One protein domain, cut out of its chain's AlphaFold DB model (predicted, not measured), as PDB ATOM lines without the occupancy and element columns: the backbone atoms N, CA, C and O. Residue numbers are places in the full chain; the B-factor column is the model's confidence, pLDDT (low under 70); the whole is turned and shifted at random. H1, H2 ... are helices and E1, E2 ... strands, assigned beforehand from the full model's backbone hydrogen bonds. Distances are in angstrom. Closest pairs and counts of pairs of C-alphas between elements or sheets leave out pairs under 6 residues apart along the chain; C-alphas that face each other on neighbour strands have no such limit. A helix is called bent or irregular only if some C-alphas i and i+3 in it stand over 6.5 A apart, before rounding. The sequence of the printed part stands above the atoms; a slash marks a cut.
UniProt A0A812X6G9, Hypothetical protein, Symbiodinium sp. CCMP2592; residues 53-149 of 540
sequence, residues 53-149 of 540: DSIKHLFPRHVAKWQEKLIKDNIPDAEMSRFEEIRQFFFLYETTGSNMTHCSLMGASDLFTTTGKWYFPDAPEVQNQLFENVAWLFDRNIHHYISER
ATOM      1  N   ASP A  53     -11.519   3.243 -12.545       54.75
ATOM      2  CA  ASP A  53     -10.072   3.303 -12.756       54.75
ATOM      3  C   ASP A  53      -9.348   4.315 -11.861       54.75
ATOM      4  O   ASP A  53      -8.224   4.076 -11.424       54.75
ATOM      5  N   SER A  54      -9.992   5.434 -11.536       51.91
ATOM      6  CA  SER A  54      -9.399   6.497 -10.721       51.91
ATOM      7  C   SER A  54      -9.357   6.171  -9.227       51.91
ATOM      8  O   SER A  54      -8.562   6.772  -8.510       51.91
ATOM      9  N   ILE A  55     -10.137   5.191  -8.754       58.91
ATOM     10  CA  ILE A  55     -10.082   4.680  -7.372       58.91
ATOM     11  C   ILE A  55      -9.376   3.327  -7.264       58.91
ATOM     12  O   ILE A  55      -9.236   2.811  -6.159       58.91
ATOM     13  N   LYS A  56      -8.831   2.787  -8.368       59.78
ATOM     14  CA  LYS A  56      -8.115   1.499  -8.355       59.78
ATOM     15  C   LYS A  56      -6.984   1.407  -7.337       59.78
ATOM     16  O   LYS A  56      -6.713   0.341  -6.798       59.78
ATOM     17  N   HIS A  57      -6.339   2.532  -7.060       60.16
ATOM     18  CA  HIS A  57      -5.254   2.632  -6.090       60.16
ATOM     19  C   HIS A  57      -5.721   2.573  -4.623       60.16
ATOM     20  O   HIS A  57      -4.881   2.362  -3.751       60.16
ATOM     21  N   LEU A  58      -7.018   2.774  -4.357       57.12
ATOM     22  CA  LEU A  58      -7.626   2.655  -3.027       57.12
ATOM     23  C   LEU A  58      -8.016   1.212  -2.700       57.12
ATOM     24  O   LEU A  58      -8.217   0.892  -1.529       57.12
ATOM     25  N   PHE A  59      -8.093   0.327  -3.701       62.50
ATOM     26  CA  PHE A  59      -8.346  -1.080  -3.431       62.50
ATOM     27  C   PHE A  59      -7.167  -1.676  -2.656       62.50
ATOM     28  O   PHE A  59      -6.005  -1.462  -3.031       62.50
ATOM     29  N   PRO A  60      -7.432  -2.447  -1.588       59.19
ATOM     30  CA  PRO A  60      -6.373  -3.158  -0.897       59.19
ATOM     31  C   PRO A  60      -5.647  -4.051  -1.908       59.19
ATOM     32  O   PRO A  60      -6.255  -4.903  -2.554       59.19
ATOM     33  N   ARG A  61      -4.327  -3.852  -2.049       54.53
ATOM     34  CA  ARG A  61      -3.485  -4.624  -2.986       54.53
ATOM     35  C   ARG A  61      -3.514  -6.130  -2.709       54.53
ATOM     36  O   ARG A  61      -3.162  -6.909  -3.587       54.53
ATOM     37  N   HIS A  62      -3.942  -6.526  -1.510       61.97
ATOM     38  CA  HIS A  62      -4.110  -7.913  -1.106       61.97
ATOM     39  C   HIS A  62      -5.426  -8.079  -0.344       61.97
ATOM     40  O   HIS A  62      -5.565  -7.603   0.782       61.97
ATOM     41  N   VAL A  63      -6.381  -8.771  -0.967       75.75
ATOM     42  CA  VAL A  63      -7.527  -9.363  -0.273       75.75
ATOM     43  C   VAL A  63      -6.986 -10.530   0.555       75.75
ATOM     44  O   VAL A  63      -6.088 -11.251   0.114       75.75
ATOM     45  N   ALA A  64      -7.452 -10.709   1.791       82.00
ATOM     46  CA  ALA A  64      -6.950 -11.812   2.602       82.00
ATOM     47  C   ALA A  64      -7.310 -13.154   1.935       82.00
ATOM     48  O   ALA A  64      -8.418 -13.314   1.434       82.00
ATOM     49  N   LYS A  65      -6.419 -14.158   1.974       86.38
ATOM     50  CA  LYS A  65      -6.652 -15.465   1.314       86.38
ATOM     51  C   LYS A  65      -8.002 -16.107   1.668       86.38
ATOM     52  O   LYS A  65      -8.609 -16.779   0.842       86.38
ATOM     53  N   TRP A  66      -8.470 -15.916   2.901       85.69
ATOM     54  CA  TRP A  66      -9.764 -16.438   3.343       85.69
ATOM     55  C   TRP A  66     -10.949 -15.695   2.708       85.69
ATOM     56  O   TRP A  66     -11.963 -16.324   2.432       85.69
ATOM     57  N   GLN A  67     -10.816 -14.395   2.433       87.44
ATOM     58  CA  GLN A  67     -11.812 -13.606   1.704       87.44
ATOM     59  C   GLN A  67     -11.826 -13.991   0.223       87.44
ATOM     60  O   GLN A  67     -12.899 -14.148  -0.342       87.44
ATOM     61  N   GLU A  68     -10.662 -14.214  -0.399       90.06
ATOM     62  CA  GLU A  68     -10.602 -14.716  -1.782       90.06
ATOM     63  C   GLU A  68     -11.310 -16.064  -1.918       90.06
ATOM     64  O   GLU A  68     -12.067 -16.274  -2.863       90.06
ATOM     65  N   LYS A  69     -11.081 -16.966  -0.956       93.50
ATOM     66  CA  LYS A  69     -11.787 -18.243  -0.892       93.50
ATOM     67  C   LYS A  69     -13.293 -18.031  -0.720       93.50
ATOM     68  O   LYS A  69     -14.055 -18.596  -1.486       93.50
ATOM     69  N   LEU A  70     -13.715 -17.182   0.222       92.75
ATOM     70  CA  LEU A  70     -15.130 -16.863   0.435       92.75
ATOM     71  C   LEU A  70     -15.808 -16.362  -0.851       92.75
ATOM     72  O   LEU A  70     -16.903 -16.812  -1.167       92.75
ATOM     73  N   ILE A  71     -15.155 -15.472  -1.601       94.62
ATOM     74  CA  ILE A  71     -15.683 -14.945  -2.867       94.62
ATOM     75  C   ILE A  71     -15.793 -16.061  -3.906       94.62
ATOM     76  O   ILE A  71     -16.860 -16.243  -4.478       94.62
ATOM     77  N   LYS A  72     -14.723 -16.838  -4.124       94.81
ATOM     78  CA  LYS A  72     -14.713 -17.936  -5.108       94.81
ATOM     79  C   LYS A  72     -15.732 -19.027  -4.793       94.81
ATOM     80  O   LYS A  72     -16.333 -19.577  -5.706       94.81
ATOM     81  N   ASP A  73     -15.909 -19.336  -3.512       96.62
ATOM     82  CA  ASP A  73     -16.803 -20.402  -3.069       96.62
ATOM     83  C   ASP A  73     -18.284 -20.003  -3.197       96.62
ATOM     84  O   ASP A  73     -19.133 -20.886  -3.275       96.62
ATOM     85  N   ASN A  74     -18.610 -18.702  -3.207       97.06
ATOM     86  CA  ASN A  74     -20.003 -18.247  -3.146       97.06
ATOM     87  C   ASN A  74     -20.455 -17.331  -4.294       97.06
ATOM     88  O   ASN A  74     -21.657 -17.106  -4.432       97.06
ATOM     89  N   ILE A  75     -19.545 -16.801  -5.116       97.31
ATOM     90  CA  ILE A  75     -19.898 -15.952  -6.257       97.31
ATOM     91  C   ILE A  75     -19.507 -16.639  -7.566       97.31
ATOM     92  O   ILE A  75     -18.315 -16.792  -7.837       97.31
ATOM     93  N   PRO A  76     -20.487 -17.017  -8.407       96.62
ATOM     94  CA  PRO A  76     -20.216 -17.560  -9.731       96.62
ATOM     95  C   PRO A  76     -19.438 -16.578 -10.616       96.62
ATOM     96  O   PRO A  76     -19.684 -15.371 -10.574       96.62
ATOM     97  N   ASP A  77     -18.583 -17.094 -11.504       95.94
ATOM     98  CA  ASP A  77     -17.794 -16.271 -12.439       95.94
ATOM     99  C   ASP A  77     -18.671 -15.320 -13.276       95.94
ATOM    100  O   ASP A  77     -18.309 -14.164 -13.497       95.94
ATOM    101  N   ALA A  78     -19.863 -15.774 -13.686       97.25
ATOM    102  CA  ALA A  78     -20.828 -14.980 -14.453       97.25
ATOM    103  C   ALA A  78     -21.376 -13.761 -13.686       97.25
ATOM    104  O   ALA A  78     -21.826 -12.793 -14.295       97.25
ATOM    105  N   GLU A  79     -21.326 -13.790 -12.356       97.00
ATOM    106  CA  GLU A  79     -21.831 -12.730 -11.483       97.00
ATOM    107  C   GLU A  79     -20.715 -11.845 -10.918       97.00
ATOM    108  O   GLU A  79     -20.970 -10.889 -10.179       97.00
ATOM    109  N   MET A  80     -19.462 -12.119 -11.286       95.75
ATOM    110  CA  MET A  80     -18.310 -11.429 -10.723       95.75
ATOM    111  C   MET A  80     -18.263  -9.943 -11.075       95.75
ATOM    112  O   MET A  80     -17.858  -9.130 -10.247       95.75
ATOM    113  N   SER A  81     -18.782  -9.559 -12.247       94.25
ATOM    114  CA  SER A  81     -18.966  -8.144 -12.595       94.25
ATOM    115  C   SER A  81     -19.878  -7.432 -11.593       94.25
ATOM    116  O   SER A  81     -19.528  -6.364 -11.096       94.25
ATOM    117  N   ARG A  82     -21.011  -8.050 -11.228       97.00
ATOM    118  CA  ARG A  82     -21.958  -7.468 -10.272       97.00
ATOM    119  C   ARG A  82     -21.347  -7.351  -8.879       97.00
ATOM    120  O   ARG A  82     -21.499  -6.321  -8.230       97.00
ATOM    121  N   PHE A  83     -20.627  -8.374  -8.425       96.56
ATOM    122  CA  PHE A  83     -19.902  -8.308  -7.155       96.56
ATOM    123  C   PHE A  83     -18.895  -7.146  -7.129       96.56
ATOM    124  O   PHE A  83     -18.832  -6.401  -6.150       96.56
ATOM    125  N   GLU A  84     -18.136  -6.954  -8.209       94.38
ATOM    126  CA  GLU A  84     -17.163  -5.865  -8.310       94.38
ATOM    127  C   GLU A  84     -17.816  -4.479  -8.355       94.38
ATOM    128  O   GLU A  84     -17.315  -3.552  -7.717       94.38
ATOM    129  N   GLU A  85     -18.959  -4.330  -9.026       95.00
ATOM    130  CA  GLU A  85     -19.771  -3.105  -8.980       95.00
ATOM    131  C   GLU A  85     -20.225  -2.778  -7.554       95.00
ATOM    132  O   GLU A  85     -20.079  -1.644  -7.093       95.00
ATOM    133  N   ILE A  86     -20.734  -3.779  -6.829       96.81
ATOM    134  CA  ILE A  86     -21.139  -3.620  -5.429       96.81
ATOM    135  C   ILE A  86     -19.935  -3.198  -4.588       96.81
ATOM    136  O   ILE A  86     -20.001  -2.237  -3.822       96.81
ATOM    137  N   ARG A  87     -18.799  -3.876  -4.755       94.56
ATOM    138  CA  ARG A  87     -17.569  -3.549  -4.036       94.56
ATOM    139  C   ARG A  87     -17.128  -2.106  -4.297       94.56
ATOM    140  O   ARG A  87     -16.805  -1.389  -3.352       94.56
ATOM    141  N   GLN A  88     -17.169  -1.660  -5.550       91.19
ATOM    142  CA  GLN A  88     -16.870  -0.277  -5.935       91.19
ATOM    143  C   GLN A  88     -17.828   0.728  -5.295       91.19
ATOM    144  O   GLN A  88     -17.370   1.764  -4.814       91.19
ATOM    145  N   PHE A  89     -19.125   0.415  -5.234       95.69
ATOM    146  CA  PHE A  89     -20.113   1.247  -4.548       95.69
ATOM    147  C   PHE A  89     -19.727   1.488  -3.081       95.69
ATOM    148  O   PHE A  89     -19.697   2.633  -2.638       95.69
ATOM    149  N   PHE A  90     -19.352   0.447  -2.331       95.88
ATOM    150  CA  PHE A  90     -18.934   0.620  -0.933       95.88
ATOM    151  C   PHE A  90     -17.659   1.463  -0.794       95.88
ATOM    152  O   PHE A  90     -17.595   2.337   0.073       95.88
ATOM    153  N   PHE A  91     -16.662   1.251  -1.660       92.62
ATOM    154  CA  PHE A  91     -15.430   2.048  -1.649       92.62
ATOM    155  C   PHE A  91     -15.660   3.515  -2.028       92.62
ATOM    156  O   PHE A  91     -14.966   4.389  -1.515       92.62
ATOM    157  N   LEU A  92     -16.646   3.807  -2.879       92.81
ATOM    158  CA  LEU A  92     -17.007   5.179  -3.236       92.81
ATOM    159  C   LEU A  92     -17.472   5.987  -2.012       92.81
ATOM    160  O   LEU A  92     -17.161   7.172  -1.910       92.81
ATOM    161  N   TYR A  93     -18.176   5.344  -1.079       94.62
ATOM    162  CA  TYR A  93     -18.706   5.973   0.136       94.62
ATOM    163  C   TYR A  93     -17.819   5.777   1.373       94.62
ATOM    164  O   TYR A  93     -18.212   6.132   2.487       94.62
ATOM    165  N   GLU A  94     -16.620   5.223   1.212       93.06
ATOM    166  CA  GLU A  94     -15.653   5.081   2.295       93.06
ATOM    167  C   GLU A  94     -15.218   6.450   2.852       93.06
ATOM    168  O   GLU A  94     -15.008   7.419   2.120       93.06
ATOM    169  N   THR A  95     -15.057   6.549   4.175       89.94
ATOM    170  CA  THR A  95     -14.618   7.792   4.818       89.94
ATOM    171  C   THR A  95     -13.685   7.551   5.997       89.94
ATOM    172  O   THR A  95     -13.871   6.647   6.799       89.94
ATOM    173  N   THR A  96     -12.704   8.430   6.185       87.81
ATOM    174  CA  THR A  96     -11.901   8.485   7.420       87.81
ATOM    175  C   THR A  96     -12.442   9.506   8.427       87.81
ATOM    176  O   THR A  96     -11.950   9.579   9.557       87.81
ATOM    177  N   GLY A  97     -13.456  10.287   8.035       80.44
ATOM    178  CA  GLY A  97     -13.988  11.410   8.799       80.44
ATOM    179  C   GLY A  97     -14.784  11.021  10.050       80.44
ATOM    180  O   GLY A  97     -15.167   9.870  10.266       80.44
ATOM    181  N   SER A  98     -15.062  12.020  10.892       79.25
ATOM    182  CA  SER A  98     -15.942  11.888  12.066       79.25
ATOM    183  C   SER A  98     -17.421  11.767  11.692       79.25
ATOM    184  O   SER A  98     -18.193  11.155  12.434       79.25
ATOM    185  N   ASN A  99     -17.793  12.309  10.530       82.62
ATOM    186  CA  ASN A  99     -19.160  12.383  10.018       82.62
ATOM    187  C   ASN A  99     -19.597  11.080   9.331       82.62
ATOM    188  O   ASN A  99     -20.321  11.135   8.350       82.62
ATOM    189  N   MET A 100     -19.139   9.913   9.789       90.62
ATOM    190  CA  MET A 100     -19.607   8.633   9.241       90.62
ATOM    191  C   MET A 100     -21.098   8.439   9.553       90.62
ATOM    192  O   MET A 100     -21.551   8.820  10.636       90.62
ATOM    193  N   THR A 101     -21.836   7.826   8.631       92.69
ATOM    194  CA  THR A 101     -23.222   7.375   8.846       92.69
ATOM    195  C   THR A 101     -23.272   5.900   9.198       92.69
ATOM    196  O   THR A 101     -24.184   5.476   9.894       92.69
ATOM    197  N   HIS A 102     -22.267   5.133   8.775       94.88
ATOM    198  CA  HIS A 102     -22.197   3.695   8.991       94.88
ATOM    199  C   HIS A 102     -20.778   3.281   9.373       94.88
ATOM    200  O   HIS A 102     -19.794   3.930   9.002       94.88
ATOM    201  N   CYS A 103     -20.656   2.180  10.100       93.19
ATOM    202  CA  CYS A 103     -19.378   1.534  10.361       93.19
ATOM    203  C   CYS A 103     -19.468   0.026  10.161       93.19
ATOM    204  O   CYS A 103     -20.536  -0.573  10.266       93.19
ATOM    205  N   SER A 104     -18.323  -0.590   9.884       93.75
ATOM    206  CA  SER A 104     -18.178  -2.036   9.936       93.75
ATOM    207  C   SER A 104     -17.744  -2.453  11.331       93.75
ATOM    208  O   SER A 104     -16.712  -1.995  11.838       93.75
ATOM    209  N   LEU A 105     -18.455  -3.409  11.927       90.19
ATOM    210  CA  LEU A 105     -18.002  -4.073  13.152       90.19
ATOM    211  C   LEU A 105     -16.725  -4.905  12.918       90.19
ATOM    212  O   LEU A 105     -16.012  -5.216  13.874       90.19
ATOM    213  N   MET A 106     -16.395  -5.210  11.656       90.25
ATOM    214  CA  MET A 106     -15.130  -5.816  11.227       90.25
ATOM    215  C   MET A 106     -14.022  -4.792  10.954       90.25
ATOM    216  O   MET A 106     -12.873  -5.188  10.741       90.25
ATOM    217  N   GLY A 107     -14.294  -3.489  11.059       88.94
ATOM    218  CA  GLY A 107     -13.305  -2.438  10.822       88.94
ATOM    219  C   GLY A 107     -12.630  -2.581   9.452       88.94
ATOM    220  O   GLY A 107     -13.270  -2.952   8.478       88.94
ATOM    221  N   ALA A 108     -11.316  -2.362   9.398       86.62
ATOM    222  CA  ALA A 108     -10.499  -2.546   8.193       86.62
ATOM    223  C   ALA A 108     -10.333  -4.015   7.742       86.62
ATOM    224  O   ALA A 108      -9.671  -4.281   6.745       86.62
ATOM    225  N   SER A 109     -10.858  -4.983   8.502       87.75
ATOM    226  CA  SER A 109     -10.853  -6.403   8.120       87.75
ATOM    227  C   SER A 109     -12.086  -6.799   7.304       87.75
ATOM    228  O   SER A 109     -12.217  -7.963   6.930       87.75
ATOM    229  N   ASP A 110     -13.008  -5.866   7.077       90.62
ATOM    230  CA  ASP A 110     -14.158  -6.061   6.204       90.62
ATOM    231  C   ASP A 110     -13.717  -6.095   4.729       90.62
ATOM    232  O   ASP A 110     -12.739  -5.463   4.337       90.62
ATOM    233  N   LEU A 111     -14.436  -6.851   3.905       91.38
ATOM    234  CA  LEU A 111     -14.165  -6.982   2.474       91.38
ATOM    235  C   LEU A 111     -14.490  -5.696   1.693       91.38
ATOM    236  O   LEU A 111     -13.913  -5.451   0.633       91.38
ATOM    237  N   PHE A 112     -15.397  -4.875   2.222       93.62
ATOM    238  CA  PHE A 112     -15.979  -3.728   1.523       93.62
ATOM    239  C   PHE A 112     -15.457  -2.369   2.016       93.62
ATOM    240  O   PHE A 112     -15.978  -1.322   1.633       93.62
ATOM    241  N   THR A 113     -14.455  -2.354   2.899       92.06
ATOM    242  CA  THR A 113     -13.875  -1.113   3.434       92.06
ATOM    243  C   THR A 113     -12.457  -1.327   3.947       92.06
ATOM    244  O   THR A 113     -12.155  -2.321   4.599       92.06
ATOM    245  N   THR A 114     -11.582  -0.357   3.691       90.12
ATOM    246  CA  THR A 114     -10.230  -0.290   4.264       90.12
ATOM    247  C   THR A 114     -10.171   0.472   5.592       90.12
ATOM    248  O   THR A 114      -9.234   0.313   6.372       90.12
ATOM    249  N   THR A 115     -11.173   1.298   5.881       89.44
ATOM    250  CA  THR A 115     -11.247   2.186   7.050       89.44
ATOM    251  C   THR A 115     -12.201   1.671   8.127       89.44
ATOM    252  O   THR A 115     -12.119   2.097   9.284       89.44
ATOM    253  N   GLY A 116     -13.111   0.763   7.767       92.94
ATOM    254  CA  GLY A 116     -14.217   0.320   8.608       92.94
ATOM    255  C   GLY A 116     -15.371   1.317   8.708       92.94
ATOM    256  O   GLY A 116     -16.158   1.214   9.650       92.94
ATOM    257  N   LYS A 117     -15.438   2.328   7.837       93.88
ATOM    258  CA  LYS A 117     -16.332   3.481   7.990       93.88
ATOM    259  C   LYS A 117     -16.860   3.949   6.641       93.88
ATOM    260  O   LYS A 117     -16.102   4.106   5.686       93.88
ATOM    261  N   TRP A 118     -18.146   4.283   6.611       95.75
ATOM    262  CA  TRP A 118     -18.805   4.805   5.420       95.75
ATOM    263  C   TRP A 118     -19.635   6.050   5.721       95.75
ATOM    264  O   TRP A 118     -20.159   6.242   6.825       95.75
ATOM    265  N   TYR A 119     -19.771   6.892   4.704       95.38
ATOM    266  CA  TYR A 119     -20.737   7.975   4.640       95.38
ATOM    267  C   TYR A 119     -21.697   7.730   3.474       95.38
ATOM    268  O   TYR A 119     -21.520   8.275   2.391       95.38
ATOM    269  N   PHE A 120     -22.721   6.909   3.697       95.19
ATOM    270  CA  PHE A 120     -23.872   6.835   2.801       95.19
ATOM    271  C   PHE A 120     -24.804   8.027   3.082       95.19
ATOM    272  O   PHE A 120     -25.293   8.123   4.215       95.19
ATOM    273  N   PRO A 121     -25.014   8.958   2.129       92.06
ATOM    274  CA  PRO A 121     -26.008  10.021   2.260       92.06
ATOM    275  C   PRO A 121     -27.433   9.455   2.302       92.06
ATOM    276  O   PRO A 121     -27.701   8.401   1.733       92.06
ATOM    277  N   ASP A 122     -28.366  10.199   2.899       89.31
ATOM    278  CA  ASP A 122     -29.798   9.836   2.967       89.31
ATOM    279  C   ASP A 122     -30.562  10.114   1.662       89.31
ATOM    280  O   ASP A 122     -31.771  10.316   1.667       89.31
ATOM    281  N   ALA A 123     -29.847  10.171   0.537       90.31
ATOM    282  CA  ALA A 123     -30.466  10.277  -0.776       90.31
ATOM    283  C   ALA A 123     -31.155   8.939  -1.114       90.31
ATOM    284  O   ALA A 123     -30.488   7.901  -0.993       90.31
ATOM    285  N   PRO A 124     -32.432   8.937  -1.550       90.56
ATOM    286  CA  PRO A 124     -33.190   7.709  -1.797       90.56
ATOM    287  C   PRO A 124     -32.474   6.728  -2.728       90.56
ATOM    288  O   PRO A 124     -32.436   5.531  -2.460       90.56
ATOM    289  N   GLU A 125     -31.826   7.222  -3.782       93.44
ATOM    290  CA  GLU A 125     -31.122   6.390  -4.762       93.44
ATOM    291  C   GLU A 125     -29.932   5.655  -4.136       93.44
ATOM    292  O   GLU A 125     -29.670   4.496  -4.453       93.44
ATOM    293  N   VAL A 126     -29.221   6.312  -3.215       94.69
ATOM    294  CA  VAL A 126     -28.055   5.730  -2.540       94.69
ATOM    295  C   VAL A 126     -28.481   4.714  -1.490       94.69
ATOM    296  O   VAL A 126     -27.864   3.654  -1.392       94.69
ATOM    297  N   GLN A 127     -29.534   5.016  -0.728       94.75
ATOM    298  CA  GLN A 127     -30.093   4.088   0.257       94.75
ATOM    299  C   GLN A 127     -30.659   2.840  -0.431       94.75
ATOM    300  O   GLN A 127     -30.293   1.728  -0.062       94.75
ATOM    301  N   ASN A 128     -31.442   3.004  -1.502       95.38
ATOM    302  CA  ASN A 128     -31.964   1.879  -2.281       95.38
ATOM    303  C   ASN A 128     -30.830   1.000  -2.828       95.38
ATOM    304  O   ASN A 128     -30.844  -0.213  -2.622       95.38
ATOM    305  N   GLN A 129     -29.801   1.605  -3.432       97.31
ATOM    306  CA  GLN A 129     -28.651   0.852  -3.933       97.31
ATOM    307  C   GLN A 129     -27.888   0.136  -2.805       97.31
ATOM    308  O   GLN A 129     -27.472  -1.008  -2.980       97.31
ATOM    309  N   LEU A 130     -27.720   0.766  -1.634       97.81
ATOM    310  CA  LEU A 130     -27.128   0.123  -0.457       97.81
ATOM    311  C   LEU A 130     -27.932  -1.118  -0.047       97.81
ATOM    312  O   LEU A 130     -27.351  -2.189   0.132       97.81
ATOM    313  N   PHE A 131     -29.253  -0.995   0.078       98.00
ATOM    314  CA  PHE A 131     -30.121  -2.079   0.537       98.00
ATOM    315  C   PHE A 131     -30.199  -3.235  -0.468       98.00
ATOM    316  O   PHE A 131     -30.112  -4.397  -0.070       98.00
ATOM    317  N   GLU A 132     -30.271  -2.941  -1.768       98.38
ATOM    318  CA  GLU A 132     -30.188  -3.943  -2.840       98.38
ATOM    319  C   GLU A 132     -28.850  -4.688  -2.831       98.38
ATOM    320  O   GLU A 132     -28.812  -5.912  -2.956       98.38
ATOM    321  N   ASN A 133     -27.743  -3.968  -2.642       98.38
ATOM    322  CA  ASN A 133     -26.412  -4.562  -2.590       98.38
ATOM    323  C   ASN A 133     -26.253  -5.499  -1.383       98.38
ATOM    324  O   ASN A 133     -25.732  -6.605  -1.529       98.38
ATOM    325  N   VAL A 134     -26.735  -5.084  -0.204       98.25
ATOM    326  CA  VAL A 134     -26.721  -5.919   1.008       98.25
ATOM    327  C   VAL A 134     -27.595  -7.161   0.819       98.25
ATOM    328  O   VAL A 134     -27.156  -8.263   1.147       98.25
ATOM    329  N   ALA A 135     -28.795  -7.010   0.248       98.38
ATOM    330  CA  ALA A 135     -29.680  -8.133  -0.056       98.38
ATOM    331  C   ALA A 135     -29.022  -9.144  -1.007       98.38
ATOM    332  O   ALA A 135     -29.018 -10.342  -0.719       98.38
ATOM    333  N   TRP A 136     -28.426  -8.654  -2.097       98.38
ATOM    334  CA  TRP A 136     -27.788  -9.479  -3.122       98.38
ATOM    335  C   TRP A 136     -26.612 -10.288  -2.569       98.38
ATOM    336  O   TRP A 136     -26.469 -11.473  -2.881       98.38
ATOM    337  N   LEU A 137     -25.778  -9.661  -1.732       98.06
ATOM    338  CA  LEU A 137     -24.638 -10.316  -1.088       98.06
ATOM    339  C   LEU A 137     -25.081 -11.346  -0.049       98.06
ATOM    340  O   LEU A 137     -24.477 -12.417   0.053       98.06
ATOM    341  N   PHE A 138     -26.167 -11.062   0.671       97.50
ATOM    342  CA  PHE A 138     -26.731 -11.991   1.641       97.50
ATOM    343  C   PHE A 138     -27.188 -13.310   1.002       97.50
ATOM    344  O   PHE A 138     -26.890 -14.370   1.551       97.50
ATOM    345  N   ASP A 139     -27.840 -13.269  -0.168       97.12
ATOM    346  CA  ASP A 139     -28.241 -14.478  -0.917       97.12
ATOM    347  C   ASP A 139     -27.065 -15.364  -1.318       97.12
ATOM    348  O   ASP A 139     -27.212 -16.571  -1.494       97.12
ATOM    349  N   ARG A 140     -25.883 -14.763  -1.435       97.44
ATOM    350  CA  ARG A 140     -24.627 -15.441  -1.761       97.44
ATOM    351  C   ARG A 140     -23.790 -15.709  -0.525       97.44
ATOM    352  O   ARG A 140     -22.584 -15.868  -0.630       97.44
ATOM    353  N   ASN A 141     -24.391 -15.713   0.665       96.12
ATOM    354  CA  ASN A 141     -23.691 -16.029   1.911       96.12
ATOM    355  C   ASN A 141     -22.444 -15.141   2.160       96.12
ATOM    356  O   ASN A 141     -21.519 -15.517   2.883       96.12
ATOM    357  N   ILE A 142     -22.414 -13.938   1.570       95.62
ATOM    358  CA  ILE A 142     -21.426 -12.899   1.857       95.62
ATOM    359  C   ILE A 142     -22.082 -11.913   2.815       95.62
ATOM    360  O   ILE A 142     -22.780 -10.981   2.425       95.62
ATOM    361  N   HIS A 143     -21.874 -12.141   4.107       94.25
ATOM    362  CA  HIS A 143     -22.455 -11.289   5.135       94.25
ATOM    363  C   HIS A 143     -21.671  -9.990   5.318       94.25
ATOM    364  O   HIS A 143     -20.440  -9.980   5.405       94.25
ATOM    365  N   HIS A 144     -22.420  -8.901   5.457       94.75
ATOM    366  CA  HIS A 144     -21.914  -7.625   5.938       94.75
ATOM    367  C   HIS A 144     -21.931  -7.544   7.461       94.75
ATOM    368  O   HIS A 144     -22.620  -8.303   8.136       94.75
ATOM    369  N   TYR A 145     -21.209  -6.561   7.991       95.19
ATOM    370  CA  TYR A 145     -21.144  -6.253   9.421       95.19
ATOM    371  C   TYR A 145     -21.504  -4.792   9.674       95.19
ATOM    372  O   TYR A 145     -20.880  -4.122  10.502       95.19
ATOM    373  N   ILE A 146     -22.457  -4.285   8.888       96.00
ATOM    374  CA  ILE A 146     -22.814  -2.873   8.855       96.00
ATOM    375  C   ILE A 146     -23.603  -2.519  10.108       96.00
ATOM    376  O   ILE A 146     -24.563  -3.189  10.498       96.00
ATOM    377  N   SER A 147     -23.188  -1.418  10.717       94.94
ATOM    378  CA  SER A 147     -23.921  -0.754  11.768       94.94
ATOM    379  C   SER A 147     -24.175   0.701  11.389       94.94
ATOM    380  O   SER A 147     -23.252   1.429  11.028       94.94
ATOM    381  N   GLU A 148     -25.432   1.111  11.452       95.12
ATOM    382  CA  GLU A 148     -25.935   2.435  11.128       95.12
ATOM    383  C   GLU A 148     -25.895   3.347  12.352       95.12
ATOM    384  O   GLU A 148     -26.199   2.942  13.474       95.12
ATOM    385  N   ARG A 149     -25.565   4.618  12.155       92.12
ATOM    386  CA  ARG A 149     -25.754   5.644  13.175       92.12
ATOM    387  C   ARG A 149     -27.139   6.255  13.036       92.12
ATOM    388  O   ARG A 149     -27.481   6.778  11.972       92.12
TER     389      ARG A 149
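AT A GLANCE: This is residues 53 to 149 of the 540 residues of the protein "Hypothetical protein" of Symbiodinium sp. CCMP2592 (UniProt A0A812X6G9). Two long helices, H3 and H4, run opposite ways at a slant to each other, and over them lies a layer made mostly of loops, in which E1 and E2 form a tiny two-stranded ribbon. The long stretch of residues 105 to 123 loops from this ribbon through the middle of the domain, H2 lies at the end where H3 begins, and the poorly formed H1 lies at the outside, near the other end of H3. The printed part has 97 residues with four named helices and two named strands, in the order H1, H2, H3, E1, H4, E2; the sheet is E1 - E2, antiparallel, and the class is mostly helix. The whole is compact, with a radius of gyration of the C-alphas of 13.0 A, and rounded, with spans of 35 by 27 by 27 A.

IN THESE COORDINATES: H1, residues 53 to 58, begins at C-alpha 53 at (-10.072, 3.303, -12.756) and is 10.1 A long; it is irregular, with C-alphas 54 and 57 7.3 A apart. H2, residues 65 to 74, is 14.3 A long. H3, residues 77 to 92, is 23.4 A long and ends at C-alpha 92 at (-17.007, 5.179, -3.236); it is irregular, with C-alphas 78 and 81 7.3 A apart. E1 is residues 102 to 104, 7.1 A. H4, residues 124 to 139, is 22.7 A long. E2, residues 146 to 148, is 6.6 A long and ends at C-alpha 148 at (-25.935, 2.435, 11.128).

HOW THE PARTS SIT: H1 and H3 are close but not clearly touching; their closest C-alphas, those of Leu 58 and Phe 91, are 7.9 A apart. Their lines are only just about perpendicular, at 72 degrees. H2 is apart from H1, H3 and H4. H3 and H4 are close but not clearly touching, at a steep tilt of 43 degrees, opposite ways; their closest C-alphas, those of Ile 86 and Asn 133, are 6.1 A apart. E1 and E2 are antiparallel at 152 degrees, with N 103 and O 147 at 2.9 A and N 147 and O 103 at 2.8 A, within hydrogen-bond range. Residues 102 to 103 of E1 also pair antiparallel with residues 117 to 118. Every O i to N i+4 pair is within hydrogen-bond range in H2 and H4, against 10 of 12 in H3 and 0 of 2 in H1, where 2 of 3 O i to N i+3 pairs are.

THE WHOLE: The C-alphas of Ala 78 and Ser 98, the two farthest apart, are 38.1 A apart. The printed part has no cut. The link from E1 to H4 is long, with 19 residues, and the link from H2 to H3 is tight. The mean pLDDT of the printed part is 89.5; residues 53 to 62 are under 70.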